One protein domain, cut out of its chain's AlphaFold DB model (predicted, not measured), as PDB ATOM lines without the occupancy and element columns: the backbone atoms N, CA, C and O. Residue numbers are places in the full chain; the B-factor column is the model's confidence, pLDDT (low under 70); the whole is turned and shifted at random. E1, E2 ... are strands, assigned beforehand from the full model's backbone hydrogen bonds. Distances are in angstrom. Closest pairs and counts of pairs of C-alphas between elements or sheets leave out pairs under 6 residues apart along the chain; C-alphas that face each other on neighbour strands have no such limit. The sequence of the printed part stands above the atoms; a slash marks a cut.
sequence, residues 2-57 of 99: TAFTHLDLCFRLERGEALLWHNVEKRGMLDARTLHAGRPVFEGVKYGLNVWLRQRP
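What this domain is: This is residues 2 to 57 of the 99 residues of the protein "Hypothetical protein" of Haptolina brevifila (UniProt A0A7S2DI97). With little regular structure, this is a flat, loose tangle of long loops around a small three-stranded sheet. One loop, residues 12 to 35, swings out to Arg 27 at one end; the last stretch, residues 39 to 57, reaches Glu 43 at the other and folds back along the length. The printed part has 56 residues; E1, E2 and E3 follow in that order and hold only 9 of them, class all strand, the sheet antiparallel in the order E2, E1, E3. The radius of gyration of the C-alphas is 13.3 A, the spans 41 by 27 by 13 A.

Where its parts are: E1, residues 2 to 4, begins at C-alpha 2 (-6.849, -1.757, -42.821) and is 7.0 A long. E2, residues 9 to 11, is 6.8 A. E3, residues 36 to 38, is 7.2 A, ending at C-alpha 38 (-6.779, -4.125, -46.640).

How they stand to each other: E1 and E2 form a hairpin, antiparallel at 169 degrees, N 2 to O 11 at 2.8 A. E1 and E3 are antiparallel at 156 degrees, N 3 to O 37 at 2.9 A.

The domain as a whole: The farthest C-alphas, Arg 27 and Glu 43, are 41.2 A apart. The printed part has no cut; the link from E2 to E3 is long. No printed residue is under 70 in pLDDT.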
ATOM      1  N   THR A   2      -5.418  -1.448 -42.665       97.62
ATOM      2  CA  THR A   2      -6.849  -1.757 -42.821       97.62
ATOM      3  C   THR A   2      -7.604  -0.430 -42.772       97.62
ATOM      4  O   THR A   2      -7.455   0.307 -41.801       97.62
ATOM      5  N   ALA A   3      -8.339  -0.097 -43.831       98.19
ATOM      6  CA  ALA A   3      -9.007   1.193 -43.995       98.19
ATOM      7  C   ALA A   3     -10.527   1.029 -43.982       98.19
ATOM      8  O   ALA A   3     -11.028   0.119 -44.639       98.19
ATOM      9  N   PHE A   4     -11.226   1.916 -43.274       98.31
ATOM     10  CA  PHE A   4     -12.681   2.026 -43.212       98.31
ATOM     11  C   PHE A   4     -13.113   3.239 -44.034       98.31
ATOM     12  O   PHE A   4     -12.990   4.378 -43.584       98.31
ATOM     13  N   THR A   5     -13.588   3.004 -45.256       94.44
ATOM     14  CA  THR A   5     -13.770   4.063 -46.264       94.44
ATOM     15  C   THR A   5     -14.851   5.070 -45.892       94.44
ATOM     16  O   THR A   5     -14.736   6.239 -46.236       94.44
ATOM     17  N   HIS A   6     -15.891   4.638 -45.179       97.00
ATOM     18  CA  HIS A   6     -17.005   5.502 -44.774       97.00
ATOM     19  C   HIS A   6     -16.767   6.227 -43.443       97.00
ATOM     20  O   HIS A   6     -17.563   7.085 -43.072       97.00
ATOM     21  N   LEU A   7     -15.710   5.866 -42.710       96.94
ATOM     22  CA  LEU A   7     -15.358   6.470 -41.422       96.94
ATOM     23  C   LEU A   7     -14.106   7.344 -41.500       96.94
ATOM     24  O   LEU A   7     -13.762   7.970 -40.506       96.94
ATOM     25  N   ASP A   8     -13.424   7.354 -42.647       95.88
ATOM     26  CA  ASP A   8     -12.112   7.988 -42.818       95.88
ATOM     27  C   ASP A   8     -11.091   7.537 -41.750       95.88
ATOM     28  O   ASP A   8     -10.287   8.303 -41.226       95.88
ATOM     29  N   LEU A   9     -11.141   6.247 -41.393       97.69
ATOM     30  CA  LEU A   9     -10.226   5.634 -40.428       97.69
ATOM     31  C   LEU A   9      -9.279   4.663 -41.126       97.69
ATOM     32  O   LEU A   9      -9.684   3.862 -41.972       97.69
ATOM     33  N   CYS A  10      -8.008   4.677 -40.730       97.81
ATOM     34  CA  CYS A  10      -6.988   3.795 -41.282       97.81
ATOM     35  C   CYS A  10      -6.041   3.305 -40.186       97.81
ATOM     36  O   CYS A  10      -5.382   4.096 -39.519       97.81
ATOM     37  N   PHE A  11      -5.935   1.986 -40.041       97.81
ATOM     38  CA  PHE A  11      -5.141   1.354 -38.995       97.81
ATOM     39  C   PHE A  11      -3.942   0.616 -39.592       97.81
ATOM     40  O   PHE A  11      -4.070  -0.191 -40.525       97.81
ATOM     41  N   ARG A  12      -2.753   0.878 -39.050       96.38
ATOM     42  CA  ARG A  12      -1.553   0.069 -39.271       96.38
ATOM     43  C   ARG A  12      -1.338  -0.761 -38.011       96.38
ATOM     44  O   ARG A  12      -1.012  -0.195 -36.984       96.38
ATOM     45  N   LEU A  13      -1.568  -2.064 -38.123       95.75
ATOM     46  CA  LEU A  13      -1.343  -3.005 -37.032       95.75
ATOM     47  C   LEU A  13       0.074  -3.562 -37.123       95.75
ATOM     48  O   LEU A  13       0.528  -3.904 -38.223       95.75
ATOM     49  N   GLU A  14       0.712  -3.691 -35.972       95.44
ATOM     50  CA  GLU A  14       1.970  -4.396 -35.780       95.44
ATOM     51  C   GLU A  14       1.724  -5.869 -35.400       95.44
ATOM     52  O   GLU A  14       0.602  -6.317 -35.139       95.44
ATOM     53  N   ARG A  15       2.786  -6.683 -35.417       95.81
ATOM     54  CA  ARG A  15       2.681  -8.113 -35.094       95.81
ATOM     55  C   ARG A  15       2.159  -8.303 -33.666       95.81
ATOM     56  O   ARG A  15       2.795  -7.871 -32.713       95.81
ATOM     57  N   GLY A  16       1.074  -9.064 -33.532       96.06
ATOM     58  CA  GLY A  16       0.447  -9.372 -32.242       96.06
ATOM     59  C   GLY A  16      -0.705  -8.437 -31.879       96.06
ATOM     60  O   GLY A  16      -1.443  -8.740 -30.947       96.06
ATOM     61  N   GLU A  17      -0.908  -7.356 -32.633       97.69
ATOM     62  CA  GLU A  17      -2.063  -6.483 -32.455       97.69
ATOM     63  C   GLU A  17      -3.308  -7.036 -33.154       97.69
ATOM     64  O   GLU A  17      -3.236  -7.756 -34.156       97.69
ATOM     65  N   ALA A  18      -4.471  -6.657 -32.630       97.25
ATOM     66  CA  ALA A  18      -5.767  -7.003 -33.184       97.25
ATOM     67  C   ALA A  18      -6.634  -5.750 -33.323       97.25
ATOM     68  O   ALA A  18      -6.582  -4.843 -32.495       97.25
ATOM     69  N   LEU A  19      -7.461  -5.731 -34.366       97.50
ATOM     70  CA  LEU A  19      -8.482  -4.713 -34.567       97.50
ATOM     71  C   LEU A  19      -9.848  -5.365 -34.396       97.50
ATOM     72  O   LEU A  19     -10.153  -6.344 -35.075       97.50
ATOM     73  N   LEU A  20     -10.652  -4.823 -33.485       97.25
ATOM     74  CA  LEU A  20     -11.992  -5.307 -33.171       97.25
ATOM     75  C   LEU A  20     -13.005  -4.190 -33.414       97.25
ATOM     76  O   LEU A  20     -12.795  -3.055 -32.993       97.25
ATOM     77  N   TRP A  21     -14.115  -4.519 -34.070       96.81
ATOM     78  CA  TRP A  21     -15.238  -3.606 -34.271       96.81
ATOM     79  C   TRP A  21     -16.557  -4.383 -34.335       96.81
ATOM     80  O   TRP A  21     -16.581  -5.574 -34.649       96.81
ATOM     81  N   HIS A  22     -17.663  -3.695 -34.057       96.12
ATOM     82  CA  HIS A  22     -19.010  -4.209 -34.301       96.12
ATOM     83  C   HIS A  22     -19.445  -3.813 -35.708       96.12
ATOM     84  O   HIS A  22     -19.463  -2.631 -36.018       96.12
ATOM     85  N   ASN A  23     -19.826  -4.777 -36.542       95.81
ATOM     86  CA  ASN A  23     -20.367  -4.528 -37.884       95.81
ATOM     87  C   ASN A  23     -21.908  -4.516 -37.924       95.81
ATOM     88  O   ASN A  23     -22.504  -4.549 -39.000       95.81
ATOM     89  N   VAL A  24     -22.549  -4.512 -36.754       95.62
ATOM     90  CA  VAL A  24     -24.001  -4.543 -36.574       95.62
ATOM     91  C   VAL A  24     -24.380  -3.504 -35.522       95.62
ATOM     92  O   VAL A  24     -23.746  -3.409 -34.470       95.62
ATOM     93  N   GLU A  25     -25.415  -2.723 -35.803       92.56
ATOM     94  CA  GLU A  25     -25.942  -1.710 -34.895       92.56
ATOM     95  C   GLU A  25     -26.783  -2.331 -33.769       92.56
ATOM     96  O   GLU A  25     -27.208  -3.483 -33.831       92.56
ATOM     97  N   LYS A  26     -27.142  -1.531 -32.755       89.69
ATOM     98  CA  LYS A  26     -27.970  -1.983 -31.616       89.69
ATOM     99  C   LYS A  26     -29.313  -2.605 -32.023       89.69
ATOM    100  O   LYS A  26     -29.864  -3.402 -31.274       89.69
ATOM    101  N   ARG A  27     -29.845  -2.231 -33.191       91.44
ATOM    102  CA  ARG A  27     -31.104  -2.758 -33.745       91.44
ATOM    103  C   ARG A  27     -30.933  -4.064 -34.534       91.44
ATOM    104  O   ARG A  27     -31.921  -4.586 -35.032       91.44
ATOM    105  N   GLY A  28     -29.711  -4.584 -34.665       90.88
ATOM    106  CA  GLY A  28     -29.424  -5.814 -35.410       90.88
ATOM    107  C   GLY A  28     -29.218  -5.621 -36.918       90.88
ATOM    108  O   GLY A  28     -29.041  -6.603 -37.633       90.88
ATOM    109  N   MET A  29     -29.226  -4.381 -37.415       93.75
ATOM    110  CA  MET A  29     -28.955  -4.073 -38.824       93.75
ATOM    111  C   MET A  29     -27.453  -3.946 -39.083       93.75
ATOM    112  O   MET A  29     -26.708  -3.537 -38.195       93.75
ATOM    113  N   LEU A  30     -27.018  -4.268 -40.303       94.81
ATOM    114  CA  LEU A  30     -25.629  -4.077 -40.725       94.81
ATOM    115  C   LEU A  30     -25.232  -2.600 -40.615       94.81
ATOM    116  O   LEU A  30     -25.928  -1.735 -41.143       94.81
ATOM    117  N   ASP A  31     -24.092  -2.323 -39.984       96.38
ATOM    118  CA  ASP A  31     -23.531  -0.974 -39.927       96.38
ATOM    119  C   ASP A  31     -22.680  -0.718 -41.178       96.38
ATOM    120  O   ASP A  31     -21.505  -1.099 -41.252       96.38
ATOM    121  N   ALA A  32     -23.275  -0.058 -42.175       95.56
ATOM    122  CA  ALA A  32     -22.634   0.235 -43.458       95.56
ATOM    123  C   ALA A  32     -21.379   1.117 -43.332       95.56
ATOM    124  O   ALA A  32     -20.548   1.137 -44.243       95.56
ATOM    125  N   ARG A  33     -21.198   1.832 -42.214       96.62
ATOM    126  CA  ARG A  33     -19.998   2.649 -41.977       96.62
ATOM    127  C   ARG A  33     -18.759   1.783 -41.754       96.62
ATOM    128  O   ARG A  33     -17.640   2.219 -41.994       96.62
ATOM    129  N   THR A  34     -18.955   0.533 -41.337       97.38
ATOM    130  CA  THR A  34     -17.867  -0.403 -41.023       97.38
ATOM    131  C   THR A  34     -17.301  -1.139 -42.240       97.38
ATOM    132  O   THR A  34     -16.502  -2.067 -42.085       97.38
ATOM    133  N   LEU A  35     -17.684  -0.732 -43.457       96.94
ATOM    134  CA  LEU A  35     -17.068  -1.212 -44.692       96.94
ATOM    135  C   LEU A  35     -15.559  -0.948 -44.648       96.94
ATOM    136  O   LEU A  35     -15.126   0.189 -44.463       96.94
ATOM    137  N   HIS A  36     -14.766  -2.004 -44.822       97.69
ATOM    138  CA  HIS A  36     -13.319  -1.930 -44.697       97.69
ATOM    139  C   HIS A  36     -12.601  -2.832 -45.694       97.69
ATOM    140  O   HIS A  36     -13.138  -3.834 -46.165       97.69
ATOM    141  N   ALA A  37     -11.348  -2.486 -45.982       97.06
ATOM    142  CA  ALA A  37     -10.472  -3.276 -46.831       97.06
ATOM    143  C   ALA A  37      -9.009  -3.176 -46.384       97.06
ATOM    144  O   ALA A  37      -8.560  -2.183 -45.803       97.06
ATOM    145  N   GLY A  38      -8.232  -4.214 -46.692       96.56
ATOM    146  CA  GLY A  38      -6.779  -4.125 -46.640       96.56
ATOM    147  C   GLY A  38      -6.270  -3.243 -47.778       96.56
ATOM    148  O   GLY A  38      -6.589  -3.494 -48.936       96.56
ATOM    149  N   ARG A  39      -5.460  -2.226 -47.466       96.38
ATOM    150  CA  ARG A  39      -4.766  -1.457 -48.512       96.38
ATOM    151  C   ARG A  39      -3.681  -2.317 -49.181       96.38
ATOM    152  O   ARG A  39      -3.133  -3.190 -48.495       96.38
ATOM    153  N   PRO A  40      -3.346  -2.045 -50.458       97.50
ATOM    154  CA  PRO A  40      -2.244  -2.709 -51.149       97.50
ATOM    155  C   PRO A  40      -0.952  -2.703 -50.325       97.50
ATOM    156  O   PRO A  40      -0.652  -1.737 -49.618       97.50
ATOM    157  N   VAL A  41      -0.201  -3.799 -50.411       97.00
ATOM    158  CA  VAL A  41       1.134  -3.914 -49.821       97.00
ATOM    159  C   VAL A  41       2.136  -3.472 -50.879       97.00
ATOM    160  O   VAL A  41       2.201  -4.085 -51.939       97.00
ATOM    161  N   PHE A  42       2.883  -2.403 -50.605       95.62
ATOM    162  CA  PHE A  42       3.919  -1.908 -51.517       95.62
ATOM    163  C   PHE A  42       5.263  -2.619 -51.311       95.62
ATOM    164  O   PHE A  42       5.984  -2.846 -52.275       95.62
ATOM    165  N   GLU A  43       5.577  -3.015 -50.072       96.12
ATOM    166  CA  GLU A  43       6.822  -3.698 -49.711       96.12
ATOM    167  C   GLU A  43       6.554  -4.820 -48.695       96.12
ATOM    168  O   GLU A  43       5.774  -4.651 -47.751       96.12
ATOM    169  N   GLY A  44       7.217  -5.966 -48.878       95.12
ATOM    170  CA  GLY A  44       7.101  -7.132 -47.998       95.12
ATOM    171  C   GLY A  44       5.822  -7.954 -48.200       95.12
ATOM    172  O   GLY A  44       5.247  -7.996 -49.284       95.12
ATOM    173  N   VAL A  45       5.388  -8.652 -47.144       95.94
ATOM    174  CA  VAL A  45       4.190  -9.511 -47.143       95.94
ATOM    175  C   VAL A  45       3.357  -9.214 -45.898       95.94
ATOM    176  O   VAL A  45       3.890  -9.144 -44.792       95.94
ATOM    177  N   LYS A  46       2.037  -9.069 -46.063       95.06
ATOM    178  CA  LYS A  46       1.085  -8.900 -44.956       95.06
ATOM    179  C   LYS A  46       0.355 -10.218 -44.698       95.06
ATOM    180  O   LYS A  46      -0.384 -10.683 -45.560       95.06
ATOM    181  N   TYR A  47       0.498 -10.763 -43.492       95.75
ATOM    182  CA  TYR A  47      -0.332 -11.862 -42.990       95.75
ATOM    183  C   TYR A  47      -1.432 -11.302 -42.087       95.75
ATOM    184  O   TYR A  47      -1.196 -10.363 -41.329       95.75
ATOM    185  N   GLY A  48      -2.639 -11.858 -42.176       92.56
ATOM    186  CA  GLY A  48      -3.772 -11.449 -41.354       92.56
ATOM    187  C   GLY A  48      -4.694 -12.624 -41.065       92.56
ATOM    188  O   GLY A  48      -4.832 -13.525 -41.890       92.56
ATOM    189  N   LEU A  49      -5.317 -12.593 -39.891       95.75
ATOM    190  CA  LEU A  49      -6.334 -13.543 -39.465       95.75
ATOM    191  C   LEU A  49      -7.635 -12.777 -39.228       95.75
ATOM    192  O   LEU A  49      -7.623 -11.747 -38.558       95.75
ATOM    193  N   ASN A  50      -8.741 -13.295 -39.756       95.12
ATOM    194  CA  ASN A  50     -10.075 -12.784 -39.465       95.12
ATOM    195  C   ASN A  50     -10.820 -13.792 -38.592       95.12
ATOM    196  O   ASN A  50     -10.834 -14.984 -38.894       95.12
ATOM    197  N   VAL A  51     -11.458 -13.295 -37.533       95.25
ATOM    198  CA  VAL A  51     -12.365 -14.066 -36.681       95.25
ATOM    199  C   VAL A  51     -13.715 -13.361 -36.686       95.25
ATOM    200  O   VAL A  51     -13.809 -12.198 -36.303       95.25
ATOM    201  N   TRP A  52     -14.763 -14.062 -37.119       93.38
ATOM    202  CA  TRP A  52     -16.127 -13.537 -37.113       93.38
ATOM    203  C   TRP A  52     -16.899 -14.074 -35.915       93.38
ATOM    204  O   TRP A  52     -17.176 -15.270 -35.824       93.38
ATOM    205  N   LEU A  53     -17.273 -13.172 -35.013       91.44
ATOM    206  CA  LEU A  53     -18.095 -13.482 -33.849       91.44
ATOM    207  C   LEU A  53     -19.579 -13.333 -34.207       91.44
ATOM    208  O   LEU A  53     -19.968 -12.417 -34.931       91.44
ATOM    209  N   ARG A  54     -20.418 -14.245 -33.708       89.00
ATOM    210  CA  ARG A  54     -21.873 -14.230 -33.912       89.00
ATOM    211  C   ARG A  54     -22.582 -13.899 -32.601       89.00
ATOM    212  O   ARG A  54     -22.134 -14.307 -31.538       89.00
ATOM    213  N   GLN A  55     -23.709 -13.190 -32.684       87.56
ATOM    214  CA  GLN A  55     -24.523 -12.835 -31.510       87.56
ATOM    215  C   GLN A  55     -25.195 -14.052 -30.853       87.56
ATOM    216  O   GLN A  55     -25.535 -14.014 -29.675       87.56
ATOM    217  N   ARG A  56     -25.418 -15.118 -31.621       85.12
ATOM    218  CA  ARG A  56     -25.993 -16.376 -31.145       85.12
ATOM    219  C   ARG A  56     -25.036 -17.515 -31.479       85.12
ATOM    220  O   ARG A  56     -24.294 -17.383 -32.462       85.12
ATOM    221  N   PRO A  57     -25.064 -18.612 -30.707       82.62
ATOM    222  CA  PRO A  57     -24.434 -19.853 -31.120       82.62
ATOM    223  C   PRO A  57     -24.869 -20.207 -32.540       82.62
ATOM    224  O   PRO A  57     -26.001 -19.942 -32.947       82.62
TER     225      PRO A  57